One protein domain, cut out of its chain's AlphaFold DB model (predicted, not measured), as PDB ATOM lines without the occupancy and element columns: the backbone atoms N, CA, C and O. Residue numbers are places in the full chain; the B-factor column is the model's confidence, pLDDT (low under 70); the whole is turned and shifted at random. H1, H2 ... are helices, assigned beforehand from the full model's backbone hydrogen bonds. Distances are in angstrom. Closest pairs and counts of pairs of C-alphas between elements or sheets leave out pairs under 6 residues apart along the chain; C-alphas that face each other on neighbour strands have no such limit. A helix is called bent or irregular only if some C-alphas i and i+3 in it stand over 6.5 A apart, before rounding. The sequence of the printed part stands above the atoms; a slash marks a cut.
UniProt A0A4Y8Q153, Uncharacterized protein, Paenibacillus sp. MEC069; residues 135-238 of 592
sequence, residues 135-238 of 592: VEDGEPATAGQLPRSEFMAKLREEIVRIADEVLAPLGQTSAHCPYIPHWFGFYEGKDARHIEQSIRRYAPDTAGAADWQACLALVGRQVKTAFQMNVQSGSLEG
ATOM      1  N   VAL A 135     -30.306 -60.976 -21.697       98.12
ATOM      2  CA  VAL A 135     -30.374 -61.797 -20.474       98.12
ATOM      3  C   VAL A 135     -31.222 -61.067 -19.433       98.12
ATOM      4  O   VAL A 135     -31.263 -59.836 -19.437       98.12
ATOM      5  N   GLU A 136     -31.933 -61.791 -18.567       98.38
ATOM      6  CA  GLU A 136     -32.819 -61.156 -17.585       98.38
ATOM      7  C   GLU A 136     -32.059 -60.331 -16.537       98.38
ATOM      8  O   GLU A 136     -30.892 -60.575 -16.220       98.38
ATOM      9  N   ASP A 137     -32.733 -59.319 -15.989       98.31
ATOM     10  CA  ASP A 137     -32.123 -58.396 -15.032       98.31
ATOM     11  C   ASP A 137     -31.793 -59.109 -13.706       98.31
ATOM     12  O   ASP A 137     -32.670 -59.400 -12.895       98.31
ATOM     13  N   GLY A 138     -30.499 -59.366 -13.486       97.38
ATOM     14  CA  GLY A 138     -29.967 -60.096 -12.330       97.38
ATOM     15  C   GLY A 138     -29.377 -61.470 -12.667       97.38
ATOM     16  O   GLY A 138     -28.694 -62.051 -11.823       97.38
ATOM     17  N   GLU A 139     -29.569 -61.971 -13.889       97.69
ATOM     18  CA  GLU A 139     -28.886 -63.171 -14.380       97.69
ATOM     19  C   GLU A 139     -27.458 -62.853 -14.889       97.69
ATOM     20  O   GLU A 139     -27.177 -61.737 -15.338       97.69
ATOM     21  N   PRO A 140     -26.513 -63.815 -14.824       97.19
ATOM     22  CA  PRO A 140     -25.129 -63.596 -15.237       97.19
ATOM     23  C   PRO A 140     -24.987 -63.572 -16.769       97.19
ATOM     24  O   PRO A 140     -24.811 -64.611 -17.406       97.19
ATOM     25  N   ALA A 141     -25.025 -62.376 -17.361       97.44
ATOM     26  CA  ALA A 141     -24.813 -62.181 -18.795       97.44
ATOM     27  C   ALA A 141     -23.440 -62.704 -19.268       97.44
ATOM     28  O   ALA A 141     -22.404 -62.438 -18.652       97.44
ATOM     29  N   THR A 142     -23.428 -63.436 -20.388       95.62
ATOM     30  CA  THR A 142     -22.194 -63.959 -21.002       95.62
ATOM     31  C   THR A 142     -21.610 -62.994 -22.044       95.62
ATOM     32  O   THR A 142     -22.216 -61.985 -22.403       95.62
ATOM     33  N   ALA A 143     -20.400 -63.270 -22.544       95.31
ATOM     34  CA  ALA A 143     -19.771 -62.433 -23.565       95.31
ATOM     35  C   ALA A 143     -20.585 -62.445 -24.876       95.31
ATOM     36  O   ALA A 143     -20.758 -63.495 -25.490       95.31
ATOM     37  N   GLY A 144     -21.061 -61.270 -25.300       95.81
ATOM     38  CA  GLY A 144     -21.978 -61.100 -26.438       95.81
ATOM     39  C   GLY A 144     -23.445 -60.901 -26.033       95.81
ATOM     40  O   GLY A 144     -24.263 -60.534 -26.876       95.81
ATOM     41  N   GLN A 145     -23.767 -61.058 -24.746       97.50
ATOM     42  CA  GLN A 145     -25.070 -60.754 -24.152       97.50
ATOM     43  C   GLN A 145     -25.034 -59.472 -23.314       97.50
ATOM     44  O   GLN A 145     -23.963 -58.954 -22.989       97.50
ATOM     45  N   LEU A 146     -26.217 -58.963 -22.969       98.12
ATOM     46  CA  LEU A 146     -26.397 -57.778 -22.135       98.12
ATOM     47  C   LEU A 146     -27.655 -57.924 -21.251       98.12
ATOM     48  O   LEU A 146     -28.649 -58.483 -21.727       98.12
ATOM     49  N   PRO A 147     -27.660 -57.424 -19.998       98.50
ATOM     50  CA  PRO A 147     -28.868 -57.387 -19.174       98.50
ATOM     51  C   PRO A 147     -29.988 -56.570 -19.830       98.50
ATOM     52  O   PRO A 147     -29.737 -55.517 -20.424       98.50
ATOM     53  N   ARG A 148     -31.227 -57.042 -19.699       98.31
ATOM     54  CA  ARG A 148     -32.438 -56.511 -20.343       98.31
ATOM     55  C   ARG A 148     -32.604 -54.998 -20.189       98.31
ATOM     56  O   ARG A 148     -32.823 -54.313 -21.187       98.31
ATOM     57  N   SER A 149     -32.451 -54.461 -18.980       98.38
ATOM     58  CA  SER A 149     -32.568 -53.021 -18.718       98.38
ATOM     59  C   SER A 149     -31.440 -52.207 -19.366       98.38
ATOM     60  O   SER A 149     -31.689 -51.117 -19.878       98.38
ATOM     61  N   GLU A 150     -30.211 -52.735 -19.415       98.44
ATOM     62  CA  GLU A 150     -29.094 -52.061 -20.093       98.44
ATOM     63  C   GLU A 150     -29.246 -52.121 -21.623       98.44
ATOM     64  O   GLU A 150     -28.989 -51.134 -22.312       98.44
ATOM     65  N   PHE A 151     -29.732 -53.242 -22.165       98.31
ATOM     66  CA  PHE A 151     -30.049 -53.374 -23.588       98.31
ATOM     67  C   PHE A 151     -31.133 -52.383 -24.021       98.31
ATOM     68  O   PHE A 151     -30.962 -51.678 -25.017       98.31
ATOM     69  N   MET A 152     -32.217 -52.271 -23.248       98.50
ATOM     70  CA  MET A 152     -33.289 -51.311 -23.512       98.50
ATOM     71  C   MET A 152     -32.799 -49.857 -23.429       98.50
ATOM     72  O   MET A 152     -33.204 -49.043 -24.258       98.50
ATOM     73  N   ALA A 153     -31.879 -49.537 -22.512       98.25
ATOM     74  CA  ALA A 153     -31.243 -48.220 -22.455       98.25
ATOM     75  C   ALA A 153     -30.414 -47.915 -23.719       98.25
ATOM     76  O   ALA A 153     -30.652 -46.898 -24.368       98.25
ATOM     77  N   LYS A 154     -29.513 -48.817 -24.138       98.38
ATOM     78  CA  LYS A 154     -28.691 -48.612 -25.351       98.38
ATOM     79  C   LYS A 154     -29.529 -48.566 -26.633       98.38
ATOM     80  O   LYS A 154     -29.237 -47.782 -27.534       98.38
ATOM     81  N   LEU A 155     -30.591 -49.371 -26.717       98.38
ATOM     82  CA  LEU A 155     -31.537 -49.328 -27.835       98.38
ATOM     83  C   LEU A 155     -32.297 -47.991 -27.874       98.38
ATOM     84  O   LEU A 155     -32.506 -47.442 -28.955       98.38
ATOM     85  N   ARG A 156     -32.672 -47.436 -26.712       98.31
ATOM     86  CA  ARG A 156     -33.302 -46.111 -26.594       98.31
ATOM     87  C   ARG A 156     -32.362 -45.005 -27.066       98.31
ATOM     88  O   ARG A 156     -32.782 -44.171 -27.863       98.31
ATOM     89  N   GLU A 157     -31.107 -45.022 -26.619       98.31
ATOM     90  CA  GLU A 157     -30.068 -44.067 -27.029       98.31
ATOM     91  C   GLU A 157     -29.838 -44.085 -28.549       98.31
ATOM     92  O   GLU A 157     -29.882 -43.034 -29.188       98.31
ATOM     93  N   GLU A 158     -29.665 -45.267 -29.151       98.31
ATOM     94  CA  GLU A 158     -29.414 -45.395 -30.593       98.31
ATOM     95  C   GLU A 158     -30.639 -44.999 -31.439       98.31
ATOM     96  O   GLU A 158     -30.488 -44.302 -32.443       98.31
ATOM     97  N   ILE A 159     -31.865 -45.353 -31.025       98.06
ATOM     98  CA  ILE A 159     -33.092 -44.929 -31.727       98.06
ATOM     99  C   ILE A 159     -33.300 -43.411 -31.636       98.06
ATOM    100  O   ILE A 159     -33.648 -42.795 -32.645       98.06
ATOM    101  N   VAL A 160     -33.052 -42.791 -30.477       98.19
ATOM    102  CA  VAL A 160     -33.090 -41.324 -30.309       98.19
ATOM    103  C   VAL A 160     -32.057 -40.654 -31.216       98.19
ATOM    104  O   VAL A 160     -32.415 -39.782 -32.008       98.19
ATOM    105  N   ARG A 161     -30.805 -41.132 -31.196       98.31
ATOM    106  CA  ARG A 161     -29.715 -40.623 -32.044       98.31
ATOM    107  C   ARG A 161     -30.057 -40.698 -33.536       98.31
ATOM    108  O   ARG A 161     -29.775 -39.758 -34.272       98.31
ATOM    109  N   ILE A 162     -30.654 -41.801 -33.991       98.44
ATOM    110  CA  ILE A 162     -31.085 -41.984 -35.387       98.44
ATOM    111  C   ILE A 162     -32.254 -41.065 -35.741       98.44
ATOM    112  O   ILE A 162     -32.256 -40.480 -36.824       98.44
ATOM    113  N   ALA A 163     -33.241 -40.931 -34.853       97.69
ATOM    114  CA  ALA A 163     -34.383 -40.054 -35.068       97.69
ATOM    115  C   ALA A 163     -33.934 -38.589 -35.202       97.69
ATOM    116  O   ALA A 163     -34.330 -37.925 -36.157       97.69
ATOM    117  N   ASP A 164     -33.041 -38.111 -34.330       98.00
ATOM    118  CA  ASP A 164     -32.447 -36.773 -34.445       98.00
ATOM    119  C   ASP A 164     -31.625 -36.614 -35.738       98.00
ATOM    120  O   ASP A 164     -31.760 -35.605 -36.430       98.00
ATOM    121  N   GLU A 165     -30.828 -37.620 -36.124       98.25
ATOM    122  CA  GLU A 165     -30.031 -37.599 -37.363       98.25
ATOM    123  C   GLU A 165     -30.906 -37.453 -38.626       98.25
ATOM    124  O   GLU A 165     -30.518 -36.770 -39.576       98.25
ATOM    125  N   VAL A 166     -32.091 -38.077 -38.647       97.62
ATOM    126  CA  VAL A 166     -33.017 -38.038 -39.794       97.62
ATOM    127  C   VAL A 166     -33.969 -36.833 -39.752       97.62
ATOM    128  O   VAL A 166     -34.385 -36.361 -40.811       97.62
ATOM    129  N   LEU A 167     -34.295 -36.300 -38.569       96.25
ATOM    130  CA  LEU A 167     -35.197 -35.150 -38.399       96.25
ATOM    131  C   LEU A 167     -34.489 -33.785 -38.449       96.25
ATOM    132  O   LEU A 167     -35.128 -32.787 -38.798       96.25
ATOM    133  N   ALA A 168     -33.179 -33.720 -38.187       97.62
ATOM    134  CA  ALA A 168     -32.411 -32.473 -38.223       97.62
ATOM    135  C   ALA A 168     -32.545 -31.661 -39.540       97.62
ATOM    136  O   ALA A 168     -32.683 -30.439 -39.451       97.62
ATOM    137  N   PRO A 169     -32.600 -32.263 -40.753       96.69
ATOM    138  CA  PRO A 169     -32.846 -31.525 -42.001       96.69
ATOM    139  C   PRO A 169     -34.220 -30.838 -42.091       96.69
ATOM    140  O   PRO A 169     -34.404 -29.965 -42.935       96.69
ATOM    141  N   LEU A 170     -35.181 -31.221 -41.240       95.81
ATOM    142  CA  LEU A 170     -36.500 -30.589 -41.118       95.81
ATOM    143  C   LEU A 170     -36.552 -29.522 -40.007       95.81
ATOM    144  O   LEU A 170     -37.604 -28.921 -39.794       95.81
ATOM    145  N   GLY A 171     -35.458 -29.315 -39.265       96.75
ATOM    146  CA  GLY A 171     -35.452 -28.500 -38.047       96.75
ATOM    147  C   GLY A 171     -36.227 -29.130 -36.882       96.75
ATOM    148  O   GLY A 171     -36.674 -28.410 -35.994       96.75
ATOM    149  N   GLN A 172     -36.415 -30.455 -36.893       96.25
ATOM    150  CA  GLN A 172     -37.146 -31.207 -35.868       96.25
ATOM    151  C   GLN A 172     -36.211 -32.123 -35.067       96.25
ATOM    152  O   GLN A 172     -35.113 -32.454 -35.510       96.25
ATOM    153  N   THR A 173     -36.666 -32.548 -33.887       97.56
ATOM    154  CA  THR A 173     -35.948 -33.471 -32.994       97.56
ATOM    155  C   THR A 173     -36.888 -34.541 -32.442       97.56
ATOM    156  O   THR A 173     -38.104 -34.356 -32.337       97.56
ATOM    157  N   SER A 174     -36.306 -35.666 -32.039       97.00
ATOM    158  CA  SER A 174     -36.967 -36.799 -31.389       97.00
ATOM    159  C   SER A 174     -37.657 -36.439 -30.068       97.00
ATOM    160  O   SER A 174     -38.610 -37.114 -29.678       97.00
ATOM    161  N   ALA A 175     -37.251 -35.343 -29.414       96.62
ATOM    162  CA  ALA A 175     -37.845 -34.836 -28.174       96.62
ATOM    163  C   ALA A 175     -39.349 -34.511 -28.293       96.62
ATOM    164  O   ALA A 175     -40.062 -34.527 -27.291       96.62
ATOM    165  N   HIS A 176     -39.843 -34.259 -29.511       92.31
ATOM    166  CA  HIS A 176     -41.261 -34.018 -29.796       92.31
ATOM    167  C   HIS A 176     -42.016 -35.270 -30.287       92.31
ATOM    168  O   HIS A 176     -43.182 -35.172 -30.662       92.31
ATOM    169  N   CYS A 177     -41.388 -36.452 -30.293       94.19
ATOM    170  CA  CYS A 177     -42.004 -37.705 -30.732       94.19
ATOM    171  C   CYS A 177     -42.604 -38.482 -29.538       94.19
ATOM    172  O   CYS A 177     -41.849 -39.107 -28.789       94.19
ATOM    173  N   PRO A 178     -43.940 -38.523 -29.350       94.69
ATOM    174  CA  PRO A 178     -44.561 -39.224 -28.217       94.69
ATOM    175  C   PRO A 178     -44.466 -40.756 -28.325       94.69
ATOM    176  O   PRO A 178     -44.551 -41.456 -27.315       94.69
ATOM    177  N   TYR A 179     -44.263 -41.286 -29.534       92.69
ATOM    178  CA  TYR A 179     -44.221 -42.726 -29.796       92.69
ATOM    179  C   TYR A 179     -42.985 -43.407 -29.196       92.69
ATOM    180  O   TYR A 179     -43.098 -44.524 -28.697       92.69
ATOM    181  N   ILE A 180     -41.822 -42.740 -29.187       95.62
ATOM    182  CA  ILE A 180     -40.583 -43.291 -28.610       95.62
ATOM    183  C   ILE A 180     -40.760 -43.599 -27.108       95.62
ATOM    184  O   ILE A 180     -40.633 -44.765 -26.732       95.62
ATOM    185  N   PRO A 181     -41.089 -42.636 -26.220       96.19
ATOM    186  CA  PRO A 181     -41.245 -42.936 -24.798       96.19
ATOM    187  C   PRO A 181     -42.393 -43.914 -24.508       96.19
ATOM    188  O   PRO A 181     -42.252 -44.711 -23.583       96.19
ATOM    189  N   HIS A 182     -43.476 -43.913 -25.300       95.31
ATOM    190  CA  HIS A 182     -44.552 -44.898 -25.160       95.31
ATOM    191  C   HIS A 182     -44.066 -46.330 -25.430       95.31
ATOM    192  O   HIS A 182     -44.207 -47.192 -24.565       95.31
ATOM    193  N   TRP A 183     -43.476 -46.589 -26.602       95.94
ATOM    194  CA  TRP A 183     -43.077 -47.945 -26.989       95.94
ATOM    195  C   TRP A 183     -42.005 -48.521 -26.065       95.94
ATOM    196  O   TRP A 183     -42.107 -49.680 -25.663       95.94
ATOM    197  N   PHE A 184     -41.023 -47.716 -25.654       97.25
ATOM    198  CA  PHE A 184     -40.052 -48.168 -24.657       97.25
ATOM    199  C   PHE A 184     -40.711 -48.465 -23.301       97.25
ATOM    200  O   PHE A 184     -40.411 -49.501 -22.723       97.25
ATOM    201  N   GLY A 185     -41.665 -47.645 -22.838       97.19
ATOM    202  CA  GLY A 185     -42.415 -47.921 -21.605       97.19
ATOM    203  C   GLY A 185     -43.274 -49.196 -21.668       97.19
ATOM    204  O   GLY A 185     -43.405 -49.900 -20.669       97.19
ATOM    205  N   PHE A 186     -43.813 -49.546 -22.842       96.25
ATOM    206  CA  PHE A 186     -44.506 -50.823 -23.058       96.25
ATOM    207  C   PHE A 186     -43.549 -52.022 -22.976       96.25
ATOM    208  O   PHE A 186     -43.882 -53.033 -22.352       96.25
ATOM    209  N   TYR A 187     -42.362 -51.916 -23.584       97.75
ATOM    210  CA  TYR A 187     -41.373 -52.998 -23.614       97.75
ATOM    211  C   TYR A 187     -40.548 -53.132 -22.323       97.75
ATOM    212  O   TYR A 187     -40.134 -54.238 -21.991       97.75
ATOM    213  N   GLU A 188     -40.381 -52.068 -21.533       96.81
ATOM    214  CA  GLU A 188     -39.767 -52.113 -20.192       96.81
ATOM    215  C   GLU A 188     -40.521 -53.044 -19.220       96.81
ATOM    216  O   GLU A 188     -39.923 -53.578 -18.283       96.81
ATOM    217  N   GLY A 189     -41.809 -53.309 -19.474       95.31
ATOM    218  CA  GLY A 189     -42.631 -54.283 -18.749       95.31
ATOM    219  C   GLY A 189     -42.649 -55.709 -19.327       95.31
ATOM    220  O   GLY A 189     -43.498 -56.497 -18.914       95.31
ATOM    221  N   LYS A 190     -41.787 -56.047 -20.299       98.19
ATOM    222  CA  LYS A 190     -41.732 -57.374 -20.953       98.19
ATOM    223  C   LYS A 190     -40.458 -58.136 -20.597       98.19
ATOM    224  O   LYS A 190     -39.438 -57.523 -20.292       98.19
ATOM    225  N   ASP A 191     -40.507 -59.460 -20.681       98.31
ATOM    226  CA  ASP A 191     -39.336 -60.330 -20.562       98.31
ATOM    227  C   ASP A 191     -38.370 -60.173 -21.753       98.31
ATOM    228  O   ASP A 191     -38.757 -59.799 -22.867       98.31
ATOM    229  N   ALA A 192     -37.095 -60.487 -21.527       98.06
ATOM    230  CA  ALA A 192     -36.021 -60.443 -22.517       98.06
ATOM    231  C   ALA A 192     -36.363 -61.254 -23.778       98.06
ATOM    232  O   ALA A 192     -36.143 -60.802 -24.905       98.06
ATOM    233  N   ARG A 193     -36.978 -62.430 -23.606       97.69
ATOM    234  CA  ARG A 193     -37.348 -63.339 -24.699       97.69
ATOM    235  C   ARG A 193     -38.492 -62.785 -25.565       97.69
ATOM    236  O   ARG A 193     -38.518 -63.047 -26.771       97.69
ATOM    237  N   HIS A 194     -39.423 -62.025 -24.995       97.69
ATOM    238  CA  HIS A 194     -40.467 -61.290 -25.715       97.69
ATOM    239  C   HIS A 194     -39.891 -60.087 -26.478       97.69
ATOM    240  O   HIS A 194     -40.277 -59.841 -27.626       97.69
ATOM    241  N   ILE A 195     -38.931 -59.371 -25.879       98.25
ATOM    242  CA  ILE A 195     -38.216 -58.264 -26.531       98.25
ATOM    243  C   ILE A 195     -37.438 -58.783 -27.754       98.25
ATOM    244  O   ILE A 195     -37.603 -58.241 -28.846       98.25
ATOM    245  N   GLU A 196     -36.695 -59.891 -27.638       97.62
ATOM    246  CA  GLU A 196     -36.019 -60.520 -28.787       97.62
ATOM    247  C   GLU A 196     -36.980 -60.944 -29.904       97.62
ATOM    248  O   GLU A 196     -36.681 -60.761 -31.085       97.62
ATOM    249  N   GLN A 197     -38.140 -61.511 -29.556       97.31
ATOM    250  CA  GLN A 197     -39.146 -61.910 -30.546       97.31
ATOM    251  C   GLN A 197     -39.745 -60.704 -31.275       97.31
ATOM    252  O   GLN A 197     -39.929 -60.760 -32.490       97.31
ATOM    253  N   SER A 198     -39.993 -59.602 -30.562       96.94
ATOM    254  CA  SER A 198     -40.462 -58.348 -31.165       96.94
ATOM    255  C   SER A 198     -39.396 -57.739 -32.082       96.94
ATOM    256  O   SER A 198     -39.695 -57.344 -33.206       96.94
ATOM    257  N   ILE A 199     -38.128 -57.749 -31.663       97.62
ATOM    258  CA  ILE A 199     -37.001 -57.283 -32.481       97.62
ATOM    259  C   ILE A 199     -36.870 -58.106 -33.768       97.62
ATOM    260  O   ILE A 199     -36.795 -57.529 -34.851       97.62
ATOM    261  N   ARG A 200     -36.939 -59.442 -33.690       97.19
ATOM    262  CA  ARG A 200     -36.904 -60.310 -34.882       97.19
ATOM    263  C   ARG A 200     -38.156 -60.177 -35.763       97.19
ATOM    264  O   ARG A 200     -38.054 -60.419 -36.961       97.19
ATOM    265  N   ARG A 201     -39.313 -59.770 -35.214       96.81
ATOM    266  CA  ARG A 201     -40.533 -59.454 -35.988       96.81
ATOM    267  C   ARG A 201     -40.352 -58.193 -36.838       96.81
ATOM    268  O   ARG A 201     -40.711 -58.210 -38.010       96.81
ATOM    269  N   TYR A 202     -39.800 -57.119 -36.269       96.25
ATOM    270  CA  TYR A 202     -39.699 -55.815 -36.946       96.25
ATOM    271  C   TYR A 202     -38.382 -55.587 -37.710       96.25
ATOM    272  O   TYR A 202     -38.338 -54.772 -38.632       96.25
ATOM    273  N   ALA A 203     -37.318 -56.312 -37.359       97.25
ATOM    274  CA  ALA A 203     -36.012 -56.279 -38.012       97.25
ATOM    275  C   ALA A 203     -35.504 -57.720 -38.247       97.25
ATOM    276  O   ALA A 203     -34.636 -58.192 -37.505       97.25
ATOM    277  N   PRO A 204     -36.029 -58.455 -39.248       96.69
ATOM    278  CA  PRO A 204     -35.745 -59.884 -39.437       96.69
ATOM    279  C   PRO A 204     -34.259 -60.203 -39.656       96.69
ATOM    280  O   PRO A 204     -33.792 -61.248 -39.204       96.69
ATOM    281  N   ASP A 205     -33.486 -59.282 -40.242       96.75
ATOM    282  CA  ASP A 205     -32.031 -59.411 -40.414       96.75
ATOM    283  C   ASP A 205     -31.280 -59.611 -39.079       96.75
ATOM    284  O   ASP A 205     -30.183 -60.174 -39.060       96.75
ATOM    285  N   THR A 206     -31.870 -59.208 -37.942       97.31
ATOM    286  CA  THR A 206     -31.319 -59.478 -36.600       97.31
ATOM    287  C   THR A 206     -31.177 -60.967 -36.305       97.31
ATOM    288  O   THR A 206     -30.321 -61.325 -35.508       97.31
ATOM    289  N   ALA A 207     -31.918 -61.858 -36.973       95.81
ATOM    290  CA  ALA A 207     -31.810 -63.305 -36.770       95.81
ATOM    291  C   ALA A 207     -30.396 -63.874 -37.034       95.81
ATOM    292  O   ALA A 207     -30.084 -64.959 -36.546       95.81
ATOM    293  N   GLY A 208     -29.544 -63.151 -37.774       94.69
ATOM    294  CA  GLY A 208     -28.130 -63.485 -37.992       94.69
ATOM    295  C   GLY A 208     -27.128 -62.785 -37.060       94.69
ATOM    296  O   GLY A 208     -25.924 -62.938 -37.262       94.69
ATOM    297  N   ALA A 209     -27.575 -61.995 -36.077       96.88
ATOM    298  CA  ALA A 209     -26.686 -61.277 -35.163       96.88
ATOM    299  C   ALA A 209     -25.964 -62.234 -34.194       96.88
ATOM    300  O   ALA A 209     -26.591 -63.077 -33.550       96.88
ATOM    301  N   ALA A 210     -24.644 -62.077 -34.067       95.88
ATOM    302  CA  ALA A 210     -23.813 -62.889 -33.173       95.88
ATOM    303  C   ALA A 210     -23.827 -62.400 -31.711       95.88
ATOM    304  O   ALA A 210     -23.601 -63.193 -30.801       95.88
ATOM    305  N   ASP A 211     -24.088 -61.108 -31.500       96.81
ATOM    306  CA  ASP A 211     -24.056 -60.414 -30.214       96.81
ATOM    307  C   ASP A 211     -25.051 -59.234 -30.197       96.81
ATOM    308  O   ASP A 211     -25.679 -58.897 -31.212       96.81
ATOM    309  N   TRP A 212     -25.216 -58.606 -29.029       97.69
ATOM    310  CA  TRP A 212     -26.111 -57.459 -28.870       97.69
ATOM    311  C   TRP A 212     -25.676 -56.235 -29.686       97.69
ATOM    312  O   TRP A 212     -26.543 -55.497 -30.152       97.69
ATOM    313  N   GLN A 213     -24.377 -56.020 -29.915       97.81
ATOM    314  CA  GLN A 213     -23.872 -54.898 -30.713       97.81
ATOM    315  C   GLN A 213     -24.297 -55.024 -32.180       97.81
ATOM    316  O   GLN A 213     -24.810 -54.069 -32.767       97.81
ATOM    317  N   ALA A 214     -24.136 -56.213 -32.765       97.19
ATOM    318  CA  ALA A 214     -24.601 -56.535 -34.106       97.19
ATOM    319  C   ALA A 214     -26.124 -56.387 -34.204       97.19
ATOM    320  O   ALA A 214     -26.615 -55.808 -35.173       97.19
ATOM    321  N   CYS A 215     -26.863 -56.844 -33.184       97.75
ATOM    322  CA  CYS A 215     -28.314 -56.692 -33.111       97.75
ATOM    323  C   CYS A 215     -28.738 -55.210 -33.109       97.75
ATOM    324  O   CYS A 215     -29.515 -54.807 -33.976       97.75
ATOM    325  N   LEU A 216     -28.163 -54.363 -32.243       98.12
ATOM    326  CA  LEU A 216     -28.432 -52.916 -32.238       98.12
ATOM    327  C   LEU A 216     -28.076 -52.256 -33.578       98.12
ATOM    328  O   LEU A 216     -28.866 -51.474 -34.102       98.12
ATOM    329  N   ALA A 217     -26.936 -52.605 -34.182       98.06
ATOM    330  CA  ALA A 217     -26.527 -52.064 -35.479       98.06
ATOM    331  C   ALA A 217     -27.445 -52.502 -36.641       98.06
ATOM    332  O   ALA A 217     -27.530 -51.806 -37.656       98.06
ATOM    333  N   LEU A 218     -28.115 -53.652 -36.522       97.94
ATOM    334  CA  LEU A 218     -29.127 -54.140 -37.462       97.94
ATOM    335  C   LEU A 218     -30.466 -53.412 -37.263       97.94
ATOM    336  O   LEU A 218     -30.998 -52.858 -38.225       97.94
ATOM    337  N   VAL A 219     -30.955 -53.315 -36.020       98.06
ATOM    338  CA  VAL A 219     -32.173 -52.551 -35.685       98.06
ATOM    339  C   VAL A 219     -32.021 -51.078 -36.069       98.06
ATOM    340  O   VAL A 219     -32.919 -50.516 -36.689       98.06
ATOM    341  N   GLY A 220     -30.868 -50.463 -35.800       98.25
ATOM    342  CA  GLY A 220     -30.592 -49.073 -36.155       98.25
ATOM    343  C   GLY A 220     -30.686 -48.799 -37.662       98.25
ATOM    344  O   GLY A 220     -31.273 -47.799 -38.073       98.25
ATOM    345  N   ARG A 221     -30.207 -49.714 -38.520       98.12
ATOM    346  CA  ARG A 221     -30.379 -49.583 -39.983       98.12
ATOM    347  C   ARG A 221     -31.848 -49.661 -40.403       98.12
ATOM    348  O   ARG A 221     -32.273 -48.869 -41.246       98.12
ATOM    349  N   GLN A 222     -32.621 -50.557 -39.793       97.56
ATOM    350  CA  GLN A 222     -34.050 -50.702 -40.076       97.56
ATOM    351  C   GLN A 222     -34.839 -49.460 -39.630       97.56
ATOM    352  O   GLN A 222     -35.579 -48.875 -40.419       97.56
ATOM    353  N   VAL A 223     -34.607 -48.987 -38.401       97.25
ATOM    354  CA  VAL A 223     -35.225 -47.772 -37.844       97.25
ATOM    355  C   VAL A 223     -34.876 -46.536 -38.678       97.25
ATOM    356  O   VAL A 223     -35.760 -45.743 -38.998       97.25
ATOM    357  N   LYS A 224     -33.614 -46.390 -39.105       97.38
ATOM    358  CA  LYS A 224     -33.182 -45.282 -39.969       97.38
ATOM    359  C   LYS A 224     -33.902 -45.285 -41.315       97.38
ATOM    360  O   LYS A 224     -34.362 -44.234 -41.756       97.38
ATOM    361  N   THR A 225     -34.049 -46.460 -41.926       96.81
ATOM    362  CA  THR A 225     -34.802 -46.636 -43.178       96.81
ATOM    363  C   THR A 225     -36.269 -46.236 -43.000       96.81
ATOM    364  O   THR A 225     -36.789 -45.459 -43.797       96.81
ATOM    365  N   ALA A 226     -36.916 -46.677 -41.916       95.44
ATOM    366  CA  ALA A 226     -38.307 -46.335 -41.616       95.44
ATOM    367  C   ALA A 226     -38.518 -44.823 -41.390       95.44
ATOM    368  O   ALA A 226     -39.425 -44.234 -41.977       95.44
ATOM    369  N   PHE A 227     -37.651 -44.158 -40.612       95.62
ATOM    370  CA  PHE A 227     -37.709 -42.698 -40.450       95.62
ATOM    371  C   PHE A 227     -37.499 -41.962 -41.780       95.62
ATOM    372  O   PHE A 227     -38.225 -41.012 -42.066       95.62
ATOM    373  N   GLN A 228     -36.554 -42.405 -42.616       96.00
ATOM    374  CA  GLN A 228     -36.310 -41.803 -43.931       96.00
ATOM    375  C   GLN A 228     -37.511 -41.966 -44.874       96.00
ATOM    376  O   GLN A 228     -37.881 -41.008 -45.550       96.00
ATOM    377  N   MET A 229     -38.162 -43.135 -44.876       94.94
ATOM    378  CA  MET A 229     -39.387 -43.369 -45.646       94.94
ATOM    379  C   MET A 229     -40.535 -42.468 -45.179       94.94
ATOM    380  O   MET A 229     -41.137 -41.800 -46.016       94.94
ATOM    381  N   ASN A 230     -40.782 -42.365 -43.868       92.19
ATOM    382  CA  ASN A 230     -41.824 -41.494 -43.304       92.19
ATOM    383  C   ASN A 230     -41.581 -40.003 -43.616       92.19
ATOM    384  O   ASN A 230     -42.513 -39.274 -43.959       92.19
ATOM    385  N   VAL A 231     -40.324 -39.544 -43.548       94.44
ATOM    386  CA  VAL A 231     -39.931 -38.173 -43.927       94.44
ATOM    387  C   VAL A 231     -40.110 -37.922 -45.429       94.44
ATOM    388  O   VAL A 231     -40.506 -36.826 -45.823       94.44
ATOM    389  N   GLN A 232     -39.852 -38.921 -46.278       94.38
ATOM    390  CA  GLN A 232     -39.996 -38.794 -47.730       94.38
ATOM    391  C   GLN A 232     -41.457 -38.874 -48.206       94.38
ATOM    392  O   GLN A 232     -41.815 -38.200 -49.175       94.38
ATOM    393  N   SER A 233     -42.292 -39.691 -47.561       94.19
ATOM    394  CA  SER A 233     -43.704 -39.889 -47.917       94.19
ATOM    395  C   SER A 233     -44.630 -38.821 -47.323       94.19
ATOM    396  O   SER A 233     -45.673 -38.525 -47.907       94.19
ATOM    397  N   GLY A 234     -44.283 -38.262 -46.156       90.94
ATOM    398  CA  GLY A 234     -45.209 -37.475 -45.335       90.94
ATOM    399  C   GLY A 234     -46.372 -38.305 -44.768       90.94
ATOM    400  O   GLY A 234     -47.401 -37.745 -44.394       90.94
ATOM    401  N   SER A 235     -46.228 -39.632 -44.746       85.44
ATOM    402  CA  SER A 235     -47.244 -40.620 -44.374       85.44
ATOM    403  C   SER A 235     -46.639 -41.640 -43.410       85.44
ATOM    404  O   SER A 235     -45.525 -42.109 -43.637       85.44
ATOM    405  N   LEU A 236     -47.372 -42.021 -42.361       74.00
ATOM    406  CA  LEU A 236     -46.974 -43.043 -41.378       74.00
ATOM    407  C   LEU A 236     -47.193 -44.474 -41.919       74.00
ATOM    408  O   LEU A 236     -47.718 -45.360 -41.249       74.00
ATOM    409  N   GLU A 237     -46.832 -44.686 -43.180       72.06
ATOM    410  CA  GLU A 237     -47.128 -45.896 -43.941       72.06
ATOM    411  C   GLU A 237     -46.070 -46.971 -43.655       72.06
ATOM    412  O   GLU A 237     -44.901 -46.820 -44.003       72.06
ATOM    413  N   GLY A 238     -46.483 -48.046 -42.976       66.94
ATOM    414  CA  GLY A 238     -45.579 -49.055 -42.409       66.94
ATOM    415  C   GLY A 238     -45.464 -49.022 -40.879       66.94
ATOM    416  O   GLY A 238     -44.711 -49.813 -40.313       66.94
TER     417      GLY A 238
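Overview. This is residues 135 to 238 of the 592 residues of an uncharacterized protein of Paenibacillus sp. MEC069 (UniProt A0A4Y8Q153). Two long helices, H1 and H5, run side by side the same way and make the long axis, while the shorter H2 folds back beside H1 and the short H3 and H4 sit toward the end where H1 and H5 begin. Residues 135 to 147, with no named element, loop at that same end before H1. The printed part has 104 residues, with five named helices in the order H1, H2, H3, H4, H5 and no named strand; its class is all helix. It is compact, with a radius of gyration of the C-alphas of 14.3 A, yet elongated in outline, spanning 43 by 25 by 20 A.

Arrangement. Start at Val 135 and pass residues 135 to 147 to reach H1, residues 148 to 170. H1 touches H5, residues 212 to 233, at a shallow tilt of 31 degrees, the same way; look for their closest C-alphas at Ile 162 and Lys 224, 6.0 A apart. H1 and H2, residues 179 to 187, form a helical hairpin at a shallow tilt of 13 degrees, opposite ways. They only just touch, with 3 pairs of C-alphas within 8 A, through residues 152 to 160 of H1 alone; the closest are Arg 156 and Phe 184, 7.3 A apart. H3, residues 192 to 202, is close to H1 but not clearly touching it, the closest C-alphas being Arg 148 and Ala 192 at 5.7 A. H3 and H4, residues 204 to 208, only just touch, with 3 pairs of C-alphas within 8 A, and only at the corner by their link; Arg 200 and Thr 206 are closest at 5.9 A between C-alphas. H4 touches H5, through residues 214 to 219 of H5 alone, with the C-alphas of Thr 206 and Cys 215 closest at 5.4 A. H2 and H5 are apart. In H2 and H3 every O i to N i+4 pair is within hydrogen-bond range; the counts are 17 of 19 in H1, 17 of 18 in H5 and 0 of 1 in H4, where 2 of 2 O i to N i+3 pairs are.

Along the chain. Find C-alpha 148 at (-32.438, -56.511, -20.343); from there H1 runs 33.5 A to C-alpha 170. H1 is only just irregular: C-alphas 166 and 169 are 6.9 A apart, and its line is a rough one. H2 measures 12.3 A, H3 15.6 A and H4 8.5 A from first to last C-alpha. H5 runs 31.3 A from C-alpha 212 to C-alpha 233, which you will find at (-43.704, -39.889, -47.917).

Size, cuts and confidence. The two C-alphas farthest apart, those of Pro 140 and Gly 234, are 44.6 A apart. The printed part has no cut and no long link: H1 to H2 is short, and the other three links are tight. The mean pLDDT of the printed part is 96.1, and residue 238 alone is under 70.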